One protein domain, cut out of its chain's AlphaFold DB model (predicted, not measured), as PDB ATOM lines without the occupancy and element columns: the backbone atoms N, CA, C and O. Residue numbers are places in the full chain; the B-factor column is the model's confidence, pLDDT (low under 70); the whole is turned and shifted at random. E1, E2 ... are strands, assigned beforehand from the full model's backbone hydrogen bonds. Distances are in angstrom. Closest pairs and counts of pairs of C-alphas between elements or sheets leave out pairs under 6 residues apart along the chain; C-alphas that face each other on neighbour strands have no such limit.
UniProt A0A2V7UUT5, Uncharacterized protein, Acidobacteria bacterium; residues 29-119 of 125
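AT A GLANCE: This is residues 29 to 119 of the 125 residues of an uncharacterized protein of Acidobacteria bacterium (UniProt A0A2V7UUT5). Three small antiparallel sheets stand at the corners of a loose triangle: a meander of E1, E2 and E3, the long hairpin E4 and E5, and the shorter hairpin E6 and E7. At one end of the long axis lie Ser 33 and the turn of the E4 and E5 hairpin, at the other end the turn at Ala 112 between E6 and E7. The printed part has 91 residues with seven named strands, E1 to E7 in that order, and no named helix; the class is all strand, though under half of the residues, 38 of 91, are in named elements. The whole is compact, with a radius of gyration of the C-alphas of 12.4 A, and rounded, spanning 36 by 25 by 25 A.

IN THESE COORDINATES: Residues 29 to 46 hold no named element. E1, residues 47 to 51, begins at C-alpha 47 (181.211, -6.270, 32.568) and is 13.7 A long. E2 is residues 56 to 59 and E3 residues 65 to 67. E4, residues 82 to 89, is 20.6 A long and begins at C-alpha 82 (182.421, -21.323, 35.277). E5, residues 92 to 99, is 21.7 A long. E6 is residues 107 to 111, 12.2 A, and E7 residues 114 to 118, 12.9 A, ending at C-alpha 118 (189.408, -15.348, 42.040).

HOW THE PARTS SIT: E1, E2 and E3 form a meander, each strand the antiparallel neighbour of the one before, with E1 and E3 as edge strands. E1 and E2 are a hairpin at 155 degrees, with N 49 and O 58 2.9 A apart, within hydrogen-bond range. E2 and E3 are a hairpin at 151 degrees, with N 66 and O 57 at 2.8 A. Residues 40 to 41 pair antiparallel with residues 47 to 48 of E1. The hairpin E4 and E5, at 151 degrees, has N 96 and O 85 at 2.8 A. E1 and E5 are near each other, with 5 pairs of C-alphas within 10 A. The hairpin E6 and E7, at 154 degrees, has N 116 and O 109 at 2.8 A. The closest C-alphas of E3 and E7, those of Phe 66 and Leu 115, are 7.1 A apart. E5 and E6 are only just apart, their closest C-alphas at 8.5 A. E4 is apart from E1, E2, E3, E6 and E7.

THE WHOLE: The two C-alphas farthest apart, those of Ser 33 and Ala 112, are 38.4 A apart. The printed part has no cut. The link from E3 to E4, 14 residues, is long; that from E5 to E6, 7 residues, is short but not tight. The mean pLDDT of the printed part is 96.9, and no printed residue is under 70.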
ATOM      1  N   ARG A  29     170.963 -16.839  28.161       98.25
ATOM      2  CA  ARG A  29     169.520 -16.846  28.418       98.25
ATOM      3  C   ARG A  29     169.239 -17.346  29.823       98.25
ATOM      4  O   ARG A  29     169.701 -18.421  30.211       98.25
ATOM      5  N   ASP A  30     168.441 -16.581  30.552       97.88
ATOM      6  CA  ASP A  30     167.918 -16.995  31.843       97.88
ATOM      7  C   ASP A  30     166.901 -18.129  31.641       97.88
ATOM      8  O   ASP A  30     165.912 -17.929  30.946       97.88
ATOM      9  N   PRO A  31     167.096 -19.332  32.204       95.75
ATOM     10  CA  PRO A  31     166.121 -20.411  32.048       95.75
ATOM     11  C   PRO A  31     164.811 -20.155  32.810       95.75
ATOM     12  O   PRO A  31     163.819 -20.828  32.539       95.75
ATOM     13  N   ALA A  32     164.799 -19.218  33.764       94.38
ATOM     14  CA  ALA A  32     163.630 -18.901  34.581       94.38
ATOM     15  C   ALA A  32     162.793 -17.730  34.033       94.38
ATOM     16  O   ALA A  32     161.752 -17.409  34.608       94.38
ATOM     17  N   SER A  33     163.234 -17.066  32.958       94.00
ATOM     18  CA  SER A  33     162.527 -15.926  32.366       94.00
ATOM     19  C   SER A  33     162.840 -15.770  30.873       94.00
ATOM     20  O   SER A  33     163.640 -16.506  30.309       94.00
ATOM     21  N   ASP A  34     162.235 -14.787  30.206       95.12
ATOM     22  CA  ASP A  34     162.607 -14.436  28.826       95.12
ATOM     23  C   ASP A  34     163.804 -13.475  28.748       95.12
ATOM     24  O   ASP A  34     164.174 -13.007  27.669       95.12
ATOM     25  N   PHE A  35     164.440 -13.185  29.885       97.75
ATOM     26  CA  PHE A  35     165.618 -12.336  29.921       97.75
ATOM     27  C   PHE A  35     166.803 -12.999  29.211       97.75
ATOM     28  O   PHE A  35     167.143 -14.164  29.436       97.75
ATOM     29  N   SER A  36     167.478 -12.214  28.378       97.88
ATOM     30  CA  SER A  36     168.749 -12.587  27.777       97.88
ATOM     31  C   SER A  36     169.670 -11.381  27.693       97.88
ATOM     32  O   SER A  36     169.217 -10.239  27.619       97.88
ATOM     33  N   THR A  37     170.973 -11.634  27.727       98.12
ATOM     34  CA  THR A  37     171.989 -10.581  27.704       98.12
ATOM     35  C   THR A  37     173.311 -11.117  27.165       98.12
ATOM     36  O   THR A  37     173.587 -12.311  27.243       98.12
ATOM     37  N   ILE A  38     174.129 -10.217  26.626       98.12
ATOM     38  CA  ILE A  38     175.538 -10.467  26.285       98.12
ATOM     39  C   ILE A  38     176.489 -10.020  27.405       98.12
ATOM     40  O   ILE A  38     177.650 -10.419  27.430       98.12
ATOM     41  N   ASP A  39     176.000  -9.173  28.314       98.56
ATOM     42  CA  ASP A  39     176.769  -8.609  29.417       98.56
ATOM     43  C   ASP A  39     176.723  -9.559  30.613       98.56
ATOM     44  O   ASP A  39     175.639  -9.857  31.127       98.56
ATOM     45  N   VAL A  40     177.896  -9.987  31.074       98.75
ATOM     46  CA  VAL A  40     178.082 -10.828  32.260       98.75
ATOM     47  C   VAL A  40     178.902 -10.043  33.279       98.75
ATOM     48  O   VAL A  40     179.912  -9.443  32.922       98.75
ATOM     49  N   ARG A  41     178.459 -10.020  34.536       98.75
ATOM     50  CA  ARG A  41     179.057  -9.197  35.593       98.75
ATOM     51  C   ARG A  41     179.875 -10.006  36.582       98.75
ATOM     52  O   ARG A  41     179.470 -11.105  36.949       98.75
ATOM     53  N   ASP A  42     180.984  -9.452  37.036       98.56
ATOM     54  CA  ASP A  42     181.717  -9.970  38.190       98.56
ATOM     55  C   ASP A  42     181.165  -9.404  39.515       98.56
ATOM     56  O   ASP A  42     180.143  -8.706  39.543       98.56
ATOM     57  N   VAL A  43     181.836  -9.710  40.629       98.50
ATOM     58  CA  VAL A  43     181.433  -9.263  41.973       98.50
ATOM     59  C   VAL A  43     181.495  -7.740  42.148       98.50
ATOM     60  O   VAL A  43     180.753  -7.178  42.959       98.50
ATOM     61  N   GLN A  44     182.344  -7.065  41.370       97.81
ATOM     62  CA  GLN A  44     182.528  -5.613  41.366       97.81
ATOM     63  C   GLN A  44     181.585  -4.910  40.372       97.81
ATOM     64  O   GLN A  44     181.692  -3.702  40.158       97.81
ATOM     65  N   GLU A  45     180.640  -5.650  39.779       97.88
ATOM     66  CA  GLU A  45     179.715  -5.201  38.733       97.88
ATOM     67  C   GLU A  45     180.398  -4.781  37.417       97.88
ATOM     68  O   GLU A  45     179.759  -4.156  36.560       97.88
ATOM     69  N   GLN A  46     181.663  -5.153  37.216       98.19
ATOM     70  CA  GLN A  46     182.386  -4.955  35.963       98.19
ATOM     71  C   GLN A  46     181.874  -5.938  34.911       98.19
ATOM     72  O   GLN A  46     181.480  -7.059  35.220       98.19
ATOM     73  N   ILE A  47     181.829  -5.499  33.651       98.56
ATOM     74  CA  ILE A  47     181.211  -6.270  32.568       98.56
ATOM     75  C   ILE A  47     182.282  -6.960  31.731       98.56
ATOM     76  O   ILE A  47     183.184  -6.321  31.179       98.56
ATOM     77  N   VAL A  48     182.084  -8.259  31.538       98.50
ATOM     78  CA  VAL A  48     182.751  -9.065  30.523       98.50
ATOM     79  C   VAL A  48     181.735  -9.582  29.510       98.50
ATOM     80  O   VAL A  48     180.547  -9.740  29.797       98.50
ATOM     81  N   ARG A  49     182.207  -9.826  28.291       98.44
ATOM     82  CA  ARG A  49     181.440 -10.420  27.190       98.44
ATOM     83  C   ARG A  49     182.221 -11.587  26.616       98.44
ATOM     84  O   ARG A  49     183.425 -11.686  26.832       98.44
ATOM     85  N   PHE A  50     181.556 -12.438  25.848       98.12
ATOM     86  CA  PHE A  50     182.194 -13.599  25.240       98.12
ATOM     87  C   PHE A  50     181.958 -13.622  23.740       98.12
ATOM     88  O   PHE A  50     180.843 -13.380  23.286       98.12
ATOM     89  N   ASP A  51     183.006 -13.935  22.988       95.81
ATOM     90  CA  ASP A  51     182.961 -14.166  21.547       95.81
ATOM     91  C   ASP A  51     183.176 -15.659  21.291       95.81
ATOM     92  O   ASP A  51     184.244 -16.205  21.594       95.81
ATOM     93  N   ALA A  52     182.146 -16.325  20.764       92.88
ATOM     94  CA  ALA A  52     182.192 -17.763  20.506       92.88
ATOM     95  C   ALA A  52     183.070 -18.122  19.300       92.88
ATOM     96  O   ALA A  52     183.618 -19.224  19.257       92.88
ATOM     97  N   ALA A  53     183.203 -17.219  18.323       92.12
ATOM     98  CA  ALA A  53     183.976 -17.477  17.113       92.12
ATOM     99  C   ALA A  53     185.476 -17.451  17.419       92.12
ATOM    100  O   ALA A  53     186.205 -18.373  17.049       92.12
ATOM    101  N   ASP A  54     185.910 -16.432  18.157       94.06
ATOM    102  CA  ASP A  54     187.322 -16.253  18.504       94.06
ATOM    103  C   ASP A  54     187.716 -16.977  19.797       94.06
ATOM    104  O   ASP A  54     188.901 -17.038  20.130       94.06
ATOM    105  N   ARG A  55     186.741 -17.527  20.535       95.81
ATOM    106  CA  ARG A  55     186.956 -18.169  21.840       95.81
ATOM    107  C   ARG A  55     187.629 -17.232  22.844       95.81
ATOM    108  O   ARG A  55     188.638 -17.568  23.482       95.81
ATOM    109  N   THR A  56     187.078 -16.021  22.951       97.00
ATOM    110  CA  THR A  56     187.638 -14.949  23.786       97.00
ATOM    111  C   THR A  56     186.649 -14.402  24.805       97.00
ATOM    112  O   THR A  56     185.455 -14.276  24.532       97.00
ATOM    113  N   LEU A  57     187.179 -14.030  25.969       98.19
ATOM    114  CA  LEU A  57     186.553 -13.093  26.893       98.19
ATOM    115  C   LEU A  57     186.975 -11.680  26.499       98.19
ATOM    116  O   LEU A  57     188.151 -11.417  26.240       98.19
ATOM    117  N   ILE A  58     186.012 -10.771  26.473       97.62
ATOM    118  CA  ILE A  58     186.194  -9.363  26.151       97.62
ATOM    119  C   ILE A  58     185.903  -8.555  27.410       97.62
ATOM    120  O   ILE A  58     184.784  -8.583  27.927       97.62
ATOM    121  N   TRP A  59     186.891  -7.800  27.878       97.50
ATOM    122  CA  TRP A  59     186.710  -6.829  28.950       97.50
ATOM    123  C   TRP A  59     185.974  -5.608  28.407       97.50
ATOM    124  O   TRP A  59     186.537  -4.851  27.613       97.50
ATOM    125  N   ALA A  60     184.715  -5.397  28.794       96.31
ATOM    126  CA  ALA A  60     183.871  -4.411  28.117       96.31
ATOM    127  C   ALA A  60     184.379  -2.970  28.281       96.31
ATOM    128  O   ALA A  60     184.197  -2.160  27.375       96.31
ATOM    129  N   ALA A  61     185.042  -2.656  29.399       93.88
ATOM    130  CA  ALA A  61     185.520  -1.303  29.677       93.88
ATOM    131  C   ALA A  61     186.671  -0.855  28.758       93.88
ATOM    132  O   ALA A  61     186.791   0.331  28.471       93.88
ATOM    133  N   SER A  62     187.518  -1.784  28.301       93.06
ATOM    134  CA  SER A  62     188.704  -1.469  27.484       93.06
ATOM    135  C   SER A  62     188.680  -2.097  26.091       93.06
ATOM    136  O   SER A  62     189.471  -1.713  25.234       93.06
ATOM    137  N   GLY A  63     187.813  -3.084  25.860       93.06
ATOM    138  CA  GLY A  63     187.833  -3.924  24.666       93.06
ATOM    139  C   GLY A  63     188.974  -4.946  24.643       93.06
ATOM    140  O   GLY A  63     189.146  -5.624  23.630       93.06
ATOM    141  N   ALA A  64     189.752  -5.078  25.727       95.56
ATOM    142  CA  ALA A  64     190.819  -6.072  25.819       95.56
ATOM    143  C   ALA A  64     190.257  -7.492  25.653       95.56
ATOM    144  O   ALA A  64     189.199  -7.814  26.198       95.56
ATOM    145  N   ARG A  65     190.967  -8.332  24.894       96.94
ATOM    146  CA  ARG A  65     190.543  -9.694  24.545       96.94
ATOM    147  C   ARG A  65     191.494 -10.710  25.163       96.94
ATOM    148  O   ARG A  65     192.709 -10.581  25.032       96.94
ATOM    149  N   PHE A  66     190.929 -11.741  25.773       97.69
ATOM    150  CA  PHE A  66     191.657 -12.819  26.434       97.69
ATOM    151  C   PHE A  66     191.193 -14.146  25.844       97.69
ATOM    152  O   PHE A  66     190.000 -14.432  25.850       97.69
ATOM    153  N   GLY A  67     192.113 -14.936  25.288       96.69
ATOM    154  CA  GLY A  67     191.793 -16.230  24.681       96.69
ATOM    155  C   GLY A  67     191.567 -17.345  25.703       96.69
ATOM    156  O   GLY A  67     191.860 -17.189  26.886       96.69
ATOM    157  N   GLY A  68     191.081 -18.490  25.220       95.56
ATOM    158  CA  GLY A  68     190.919 -19.711  26.022       95.56
ATOM    159  C   GLY A  68     189.506 -19.947  26.560       95.56
ATOM    160  O   GLY A  68     189.320 -20.831  27.392       95.56
ATOM    161  N   TRP A  69     188.518 -19.192  26.077       97.31
ATOM    162  CA  TRP A  69     187.126 -19.283  26.519       97.31
ATOM    163  C   TRP A  69     186.283 -20.043  25.500       97.31
ATOM    164  O   TRP A  69     186.304 -19.720  24.320       97.31
ATOM    165  N   ASP A  70     185.537 -21.052  25.937       96.94
ATOM    166  CA  ASP A  70     184.765 -21.942  25.053       96.94
ATOM    167  C   ASP A  70     183.316 -22.017  25.568       96.94
ATOM    168  O   ASP A  70     182.919 -23.032  26.148       96.94
ATOM    169  N   PRO A  71     182.548 -20.911  25.470       96.44
ATOM    170  CA  PRO A  71     181.213 -20.833  26.045       96.44
ATOM    171  C   PRO A  71     180.231 -21.762  25.324       96.44
ATOM    172  O   PRO A  71     180.207 -21.857  24.096       96.44
ATOM    173  N   SER A  72     179.373 -22.433  26.093       95.81
ATOM    174  CA  SER A  72     178.345 -23.344  25.586       95.81
ATOM    175  C   SER A  72     177.089 -23.269  26.453       95.81
ATOM    176  O   SER A  72     177.090 -23.649  27.629       95.81
ATOM    177  N   GLY A  73     176.000 -22.756  25.875       96.00
ATOM    178  CA  GLY A  73     174.813 -22.387  26.646       96.00
ATOM    179  C   GLY A  73     175.177 -21.343  27.703       96.00
ATOM    180  O   GLY A  73     175.741 -20.308  27.371       96.00
ATOM    181  N   ASN A  74     174.901 -21.644  28.974       98.19
ATOM    182  CA  ASN A  74     175.285 -20.784  30.097       98.19
ATOM    183  C   ASN A  74     176.623 -21.173  30.746       98.19
ATOM    184  O   ASN A  74     176.996 -20.561  31.737       98.19
ATOM    185  N   PHE A  75     177.353 -22.170  30.241       98.31
ATOM    186  CA  PHE A  75     178.714 -22.458  30.709       98.31
ATOM    187  C   PHE A  75     179.727 -21.607  29.948       98.31
ATOM    188  O   PHE A  75     179.542 -21.354  28.758       98.31
ATOM    189  N   LEU A  76     180.779 -21.160  30.633       98.25
ATOM    190  CA  LEU A  76     181.731 -20.178  30.097       98.25
ATOM    191  C   LEU A  76     183.019 -20.810  29.562       98.25
ATOM    192  O   LEU A  76     183.680 -20.236  28.698       98.25
ATOM    193  N   ASP A  77     183.370 -21.997  30.047       97.12
ATOM    194  CA  ASP A  77     184.547 -22.744  29.623       97.12
ATOM    195  C   ASP A  77     184.236 -24.222  29.355       97.12
ATOM    196  O   ASP A  77     183.223 -24.771  29.800       97.12
ATOM    197  N   ARG A  78     185.142 -24.882  28.623       96.00
ATOM    198  CA  ARG A  78     185.008 -26.292  28.221       96.00
ATOM    199  C   ARG A  78     184.862 -27.232  29.413       96.00
ATOM    200  O   ARG A  78     184.048 -28.152  29.371       96.00
ATOM    201  N   ASP A  79     185.633 -26.976  30.462       96.56
ATOM    202  CA  ASP A  79     185.646 -27.782  31.683       96.56
ATOM    203  C   ASP A  79     184.448 -27.472  32.592       96.56
ATOM    204  O   ASP A  79     184.274 -28.109  33.631       96.56
ATOM    205  N   ARG A  80     183.601 -26.507  32.196       97.38
ATOM    206  CA  ARG A  80     182.406 -26.064  32.922       97.38
ATOM    207  C   ARG A  80     182.713 -25.666  34.362       97.38
ATOM    208  O   ARG A  80     181.867 -25.829  35.244       97.38
ATOM    209  N   ARG A  81     183.906 -25.126  34.607       97.75
ATOM    210  CA  ARG A  81     184.308 -24.577  35.908       97.75
ATOM    211  C   ARG A  81     183.560 -23.290  36.204       97.75
ATOM    212  O   ARG A  81     183.315 -22.999  37.373       97.75
ATOM    213  N   PHE A  82     183.155 -22.573  35.159       98.56
ATOM    214  CA  PHE A  82     182.421 -21.323  35.277       98.56
ATOM    215  C   PHE A  82     181.086 -21.365  34.536       98.56
ATOM    216  O   PHE A  82     180.943 -21.974  33.467       98.56
ATOM    217  N   GLN A  83     180.102 -20.679  35.104       98.38
ATOM    218  CA  GLN A  83     178.743 -20.612  34.593       98.38
ATOM    219  C   GLN A  83     178.187 -19.194  34.747       98.38
ATOM    220  O   GLN A  83     178.480 -18.492  35.715       98.38
ATOM    221  N   VAL A  84     177.342 -18.785  33.810       98.69
ATOM    222  CA  VAL A  84     176.482 -17.617  33.949       98.69
ATOM    223  C   VAL A  84     175.264 -17.979  34.782       98.69
ATOM    224  O   VAL A  84     174.522 -18.911  34.456       98.69
ATOM    225  N   ARG A  85     175.032 -17.209  35.841       98.62
ATOM    226  CA  ARG A  85     173.823 -17.294  36.667       98.62
ATOM    227  C   ARG A  85     173.110 -15.951  36.695       98.62
ATOM    228  O   ARG A  85     173.730 -14.909  36.514       98.62
ATOM    229  N   PHE A  86     171.798 -15.985  36.888       98.69
ATOM    230  CA  PHE A  86     170.941 -14.813  36.736       98.69
ATOM    231  C   PHE A  86     170.331 -14.417  38.067       98.69
ATOM    232  O   PHE A  86     169.830 -15.267  38.801       98.69
ATOM    233  N   GLY A  87     170.359 -13.120  38.343       97.75
ATOM    234  CA  GLY A  87     169.879 -12.538  39.585       97.75
ATOM    235  C   GLY A  87     169.199 -11.201  39.360       97.75
ATOM    236  O   GLY A  87     169.201 -10.670  38.245       97.75
ATOM    237  N   THR A  88     168.619 -10.653  40.417       97.81
ATOM    238  CA  THR A  88     167.957  -9.347  40.376       97.81
ATOM    239  C   THR A  88     168.645  -8.399  41.344       97.81
ATOM    240  O   THR A  88     168.645  -8.621  42.547       97.81
ATOM    241  N   ARG A  89     169.201  -7.304  40.825       96.38
ATOM    242  CA  ARG A  89     169.849  -6.266  41.635       96.38
ATOM    243  C   ARG A  89     169.250  -4.915  41.291       96.38
ATOM    244  O   ARG A  89     169.144  -4.569  40.117       96.38
ATOM    245  N   ASP A  90     168.797  -4.192  42.312       95.50
ATOM    246  CA  ASP A  90     168.134  -2.888  42.175       95.50
ATOM    247  C   ASP A  90     166.935  -2.916  41.204       95.50
ATOM    248  O   ASP A  90     166.731  -2.014  40.396       95.50
ATOM    249  N   GLY A  91     166.163  -4.009  41.230       95.69
ATOM    250  CA  GLY A  91     165.015  -4.215  40.338       95.69
ATOM    251  C   GLY A  91     165.372  -4.566  38.888       95.69
ATOM    252  O   GLY A  91     164.474  -4.728  38.066       95.69
ATOM    253  N   GLN A  92     166.656  -4.718  38.560       96.44
ATOM    254  CA  GLN A  92     167.118  -5.086  37.224       96.44
ATOM    255  C   GLN A  92     167.594  -6.537  37.188       96.44
ATOM    256  O   GLN A  92     168.399  -6.959  38.020       96.44
ATOM    257  N   ARG A  93     167.139  -7.293  36.183       97.56
ATOM    258  CA  ARG A  93     167.666  -8.632  35.903       97.56
ATOM    259  C   ARG A  93     169.084  -8.512  35.341       97.56
ATOM    260  O   ARG A  93     169.334  -7.699  34.452       97.56
ATOM    261  N   ARG A  94     170.018  -9.296  35.879       98.44
ATOM    262  CA  ARG A  94     171.442  -9.281  35.515       98.44
ATOM    263  C   ARG A  94     171.980 -10.704  35.408       98.44
ATOM    264  O   ARG A  94     171.453 -11.622  36.033       98.44
ATOM    265  N   ALA A  95     173.033 -10.858  34.617       98.69
ATOM    266  CA  ALA A  95     173.809 -12.083  34.494       98.69
ATOM    267  C   ALA A  95     175.155 -11.909  35.204       98.69
ATOM    268  O   ALA A  95     175.783 -10.858  35.077       98.69
ATOM    269  N   TYR A  96     175.595 -12.941  35.916       98.81
ATOM    270  CA  TYR A  96     176.798 -12.934  36.739       98.81
ATOM    271  C   TYR A  96     177.733 -14.074  36.356       98.81
ATOM    272  O   TYR A  96     177.286 -15.200  36.118       98.81
ATOM    273  N   PHE A  97     179.028 -13.777  36.323       98.75
ATOM    274  CA  PHE A  97     180.101 -14.743  36.170       98.75
ATOM    275  C   PHE A  97     180.258 -15.472  37.501       98.75
ATOM    276  O   PHE A  97     180.583 -14.853  38.512       98.75
ATOM    277  N   THR A  98     180.035 -16.784  37.514       98.81
ATOM    278  CA  THR A  98     180.071 -17.569  38.751       98.81
ATOM    279  C   THR A  98     180.904 -18.831  38.609       98.81
ATOM    280  O   THR A  98     180.973 -19.425  37.532       98.81
ATOM    281  N   GLU A  99     181.486 -19.291  39.712       98.12
ATOM    282  CA  GLU A  99     182.031 -20.643  39.802       98.12
ATOM    283  C   GLU A  99     180.897 -21.673  39.801       98.12
ATOM    284  O   GLU A  99     179.888 -21.544  40.501       98.12
ATOM    285  N   THR A 100     181.032 -22.733  39.007       97.31
ATOM    286  CA  THR A 100     179.989 -23.758  38.883       97.31
ATOM    287  C   THR A 100     179.776 -24.494  40.202       97.31
ATOM    288  O   THR A 100     178.626 -24.679  40.595       97.31
ATOM    289  N   ALA A 101     180.860 -24.881  40.882       95.75
ATOM    290  CA  ALA A 101     180.808 -25.725  42.076       95.75
ATOM    291  C   ALA A 101     180.266 -24.998  43.315       95.75
ATOM    292  O   ALA A 101     179.449 -25.555  44.044       95.75
ATOM    293  N   SER A 102     180.704 -23.761  43.544       96.31
ATOM    294  CA  SER A 102     180.329 -22.945  44.707       96.31
ATOM    295  C   SER A 102     179.084 -22.088  44.461       96.31
ATOM    296  O   SER A 102     178.436 -21.667  45.415       96.31
ATOM    297  N   ALA A 103     178.725 -21.848  43.194       96.88
ATOM    298  CA  ALA A 103     177.641 -20.956  42.788       96.88
ATOM    299  C   ALA A 103     177.783 -19.508  43.297       96.88
ATOM    300  O   ALA A 103     176.791 -18.780  43.391       96.88
ATOM    301  N   THR A 104     179.011 -19.079  43.584       98.50
ATOM    302  CA  THR A 104     179.339 -17.707  43.974       98.50
ATOM    303  C   THR A 104     179.880 -16.915  42.791       98.50
ATOM    304  O   THR A 104     180.421 -17.475  41.835       98.50
ATOM    305  N   ILE A 105     179.685 -15.599  42.833       98.69
ATOM    306  CA  ILE A 105     180.179 -14.652  41.836       98.69
ATOM    307  C   ILE A 105     181.702 -14.589  41.937       98.69
ATOM    308  O   ILE A 105     182.239 -14.506  43.040       98.69
ATOM    309  N   CYS A 106     182.407 -14.629  40.812       98.69
ATOM    310  CA  CYS A 106     183.859 -14.468  40.820       98.69
ATOM    311  C   CYS A 106     184.252 -12.995  40.846       98.69
ATOM    312  O   CYS A 106     183.509 -12.129  40.381       98.69
ATOM    313  N   ASP A 107     185.456 -12.739  41.335       98.56
ATOM    314  CA  ASP A 107     186.162 -11.491  41.085       98.56
ATOM    315  C   ASP A 107     187.037 -11.645  39.841       98.56
ATOM    316  O   ASP A 107     187.700 -12.680  39.688       98.56
ATOM    317  N   ILE A 108     187.005 -10.665  38.937       98.31
ATOM    318  CA  ILE A 108     187.759 -10.709  37.687       98.31
ATOM    319  C   ILE A 108     188.594  -9.442  37.577       98.31
ATOM    320  O   ILE A 108     188.076  -8.342  37.461       98.31
ATOM    321  N   GLU A 109     189.907  -9.607  37.515       97.38
ATOM    322  CA  GLU A 109     190.835  -8.491  37.398       97.38
ATOM    323  C   GLU A 109     191.708  -8.633  36.152       97.38
ATOM    324  O   GLU A 109     192.005  -9.735  35.685       97.38
ATOM    325  N   VAL A 110     192.171  -7.500  35.621       95.38
ATOM    326  CA  VAL A 110     193.224  -7.471  34.602       95.38
ATOM    327  C   VAL A 110     194.501  -6.940  35.239       95.38
ATOM    328  O   VAL A 110     194.675  -5.732  35.400       95.38
ATOM    329  N   VAL A 111     195.420  -7.843  35.575       94.19
ATOM    330  CA  VAL A 111     196.689  -7.523  36.240       94.19
ATOM    331  C   VAL A 111     197.834  -7.772  35.266       94.19
ATOM    332  O   VAL A 111     197.968  -8.862  34.719       94.19
ATOM    333  N   ALA A 112     198.654  -6.748  35.010       92.75
ATOM    334  CA  ALA A 112     199.780  -6.820  34.069       92.75
ATOM    335  C   ALA A 112     199.401  -7.366  32.669       92.75
ATOM    336  O   ALA A 112     200.181  -8.064  32.024       92.75
ATOM    337  N   GLY A 113     198.187  -7.054  32.199       91.00
ATOM    338  CA  GLY A 113     197.673  -7.517  30.906       91.00
ATOM    339  C   GLY A 113     197.190  -8.970  30.893       91.00
ATOM    340  O   GLY A 113     196.895  -9.494  29.822       91.00
ATOM    341  N   GLN A 114     197.091  -9.620  32.054       93.38
ATOM    342  CA  GLN A 114     196.550 -10.966  32.206       93.38
ATOM    343  C   GLN A 114     195.232 -10.934  32.967       93.38
ATOM    344  O   GLN A 114     195.049 -10.128  33.875       93.38
ATOM    345  N   LEU A 115     194.328 -11.835  32.597       95.88
ATOM    346  CA  LEU A 115     193.082 -12.035  33.317       95.88
ATOM    347  C   LEU A 115     193.349 -12.882  34.568       95.88
ATOM    348  O   LEU A 115     193.876 -13.991  34.462       95.88
ATOM    349  N   VAL A 116     192.959 -12.370  35.728       97.31
ATOM    350  CA  VAL A 116     192.998 -13.065  37.015       97.31
ATOM    351  C   VAL A 116     191.557 -13.278  37.459       97.31
ATOM    352  O   VAL A 116     190.765 -12.343  37.448       97.31
ATOM    353  N   ILE A 117     191.206 -14.513  37.812       97.75
ATOM    354  CA  ILE A 117     189.869 -14.869  38.297       97.75
ATOM    355  C   ILE A 117     190.030 -15.486  39.672       97.75
ATOM    356  O   ILE A 117     190.749 -16.477  39.818       97.75
ATOM    357  N   SER A 118     189.337 -14.916  40.649       97.25
ATOM    358  CA  SER A 118     189.408 -15.348  42.040       97.25
ATOM    359  C   SER A 118     188.026 -15.766  42.550       97.25
ATOM    360  O   SER A 118     187.029 -15.103  42.240       97.25
ATOM    361  N   PRO A 119     187.938 -16.847  43.346       93.25
ATOM    362  CA  PRO A 119     186.700 -17.214  44.018       93.25
ATOM    363  C   PRO A 119     186.297 -16.136  45.025       93.25
ATOM    364  O   PRO A 119     187.143 -15.512  45.670       93.25
TER     365      PRO A 119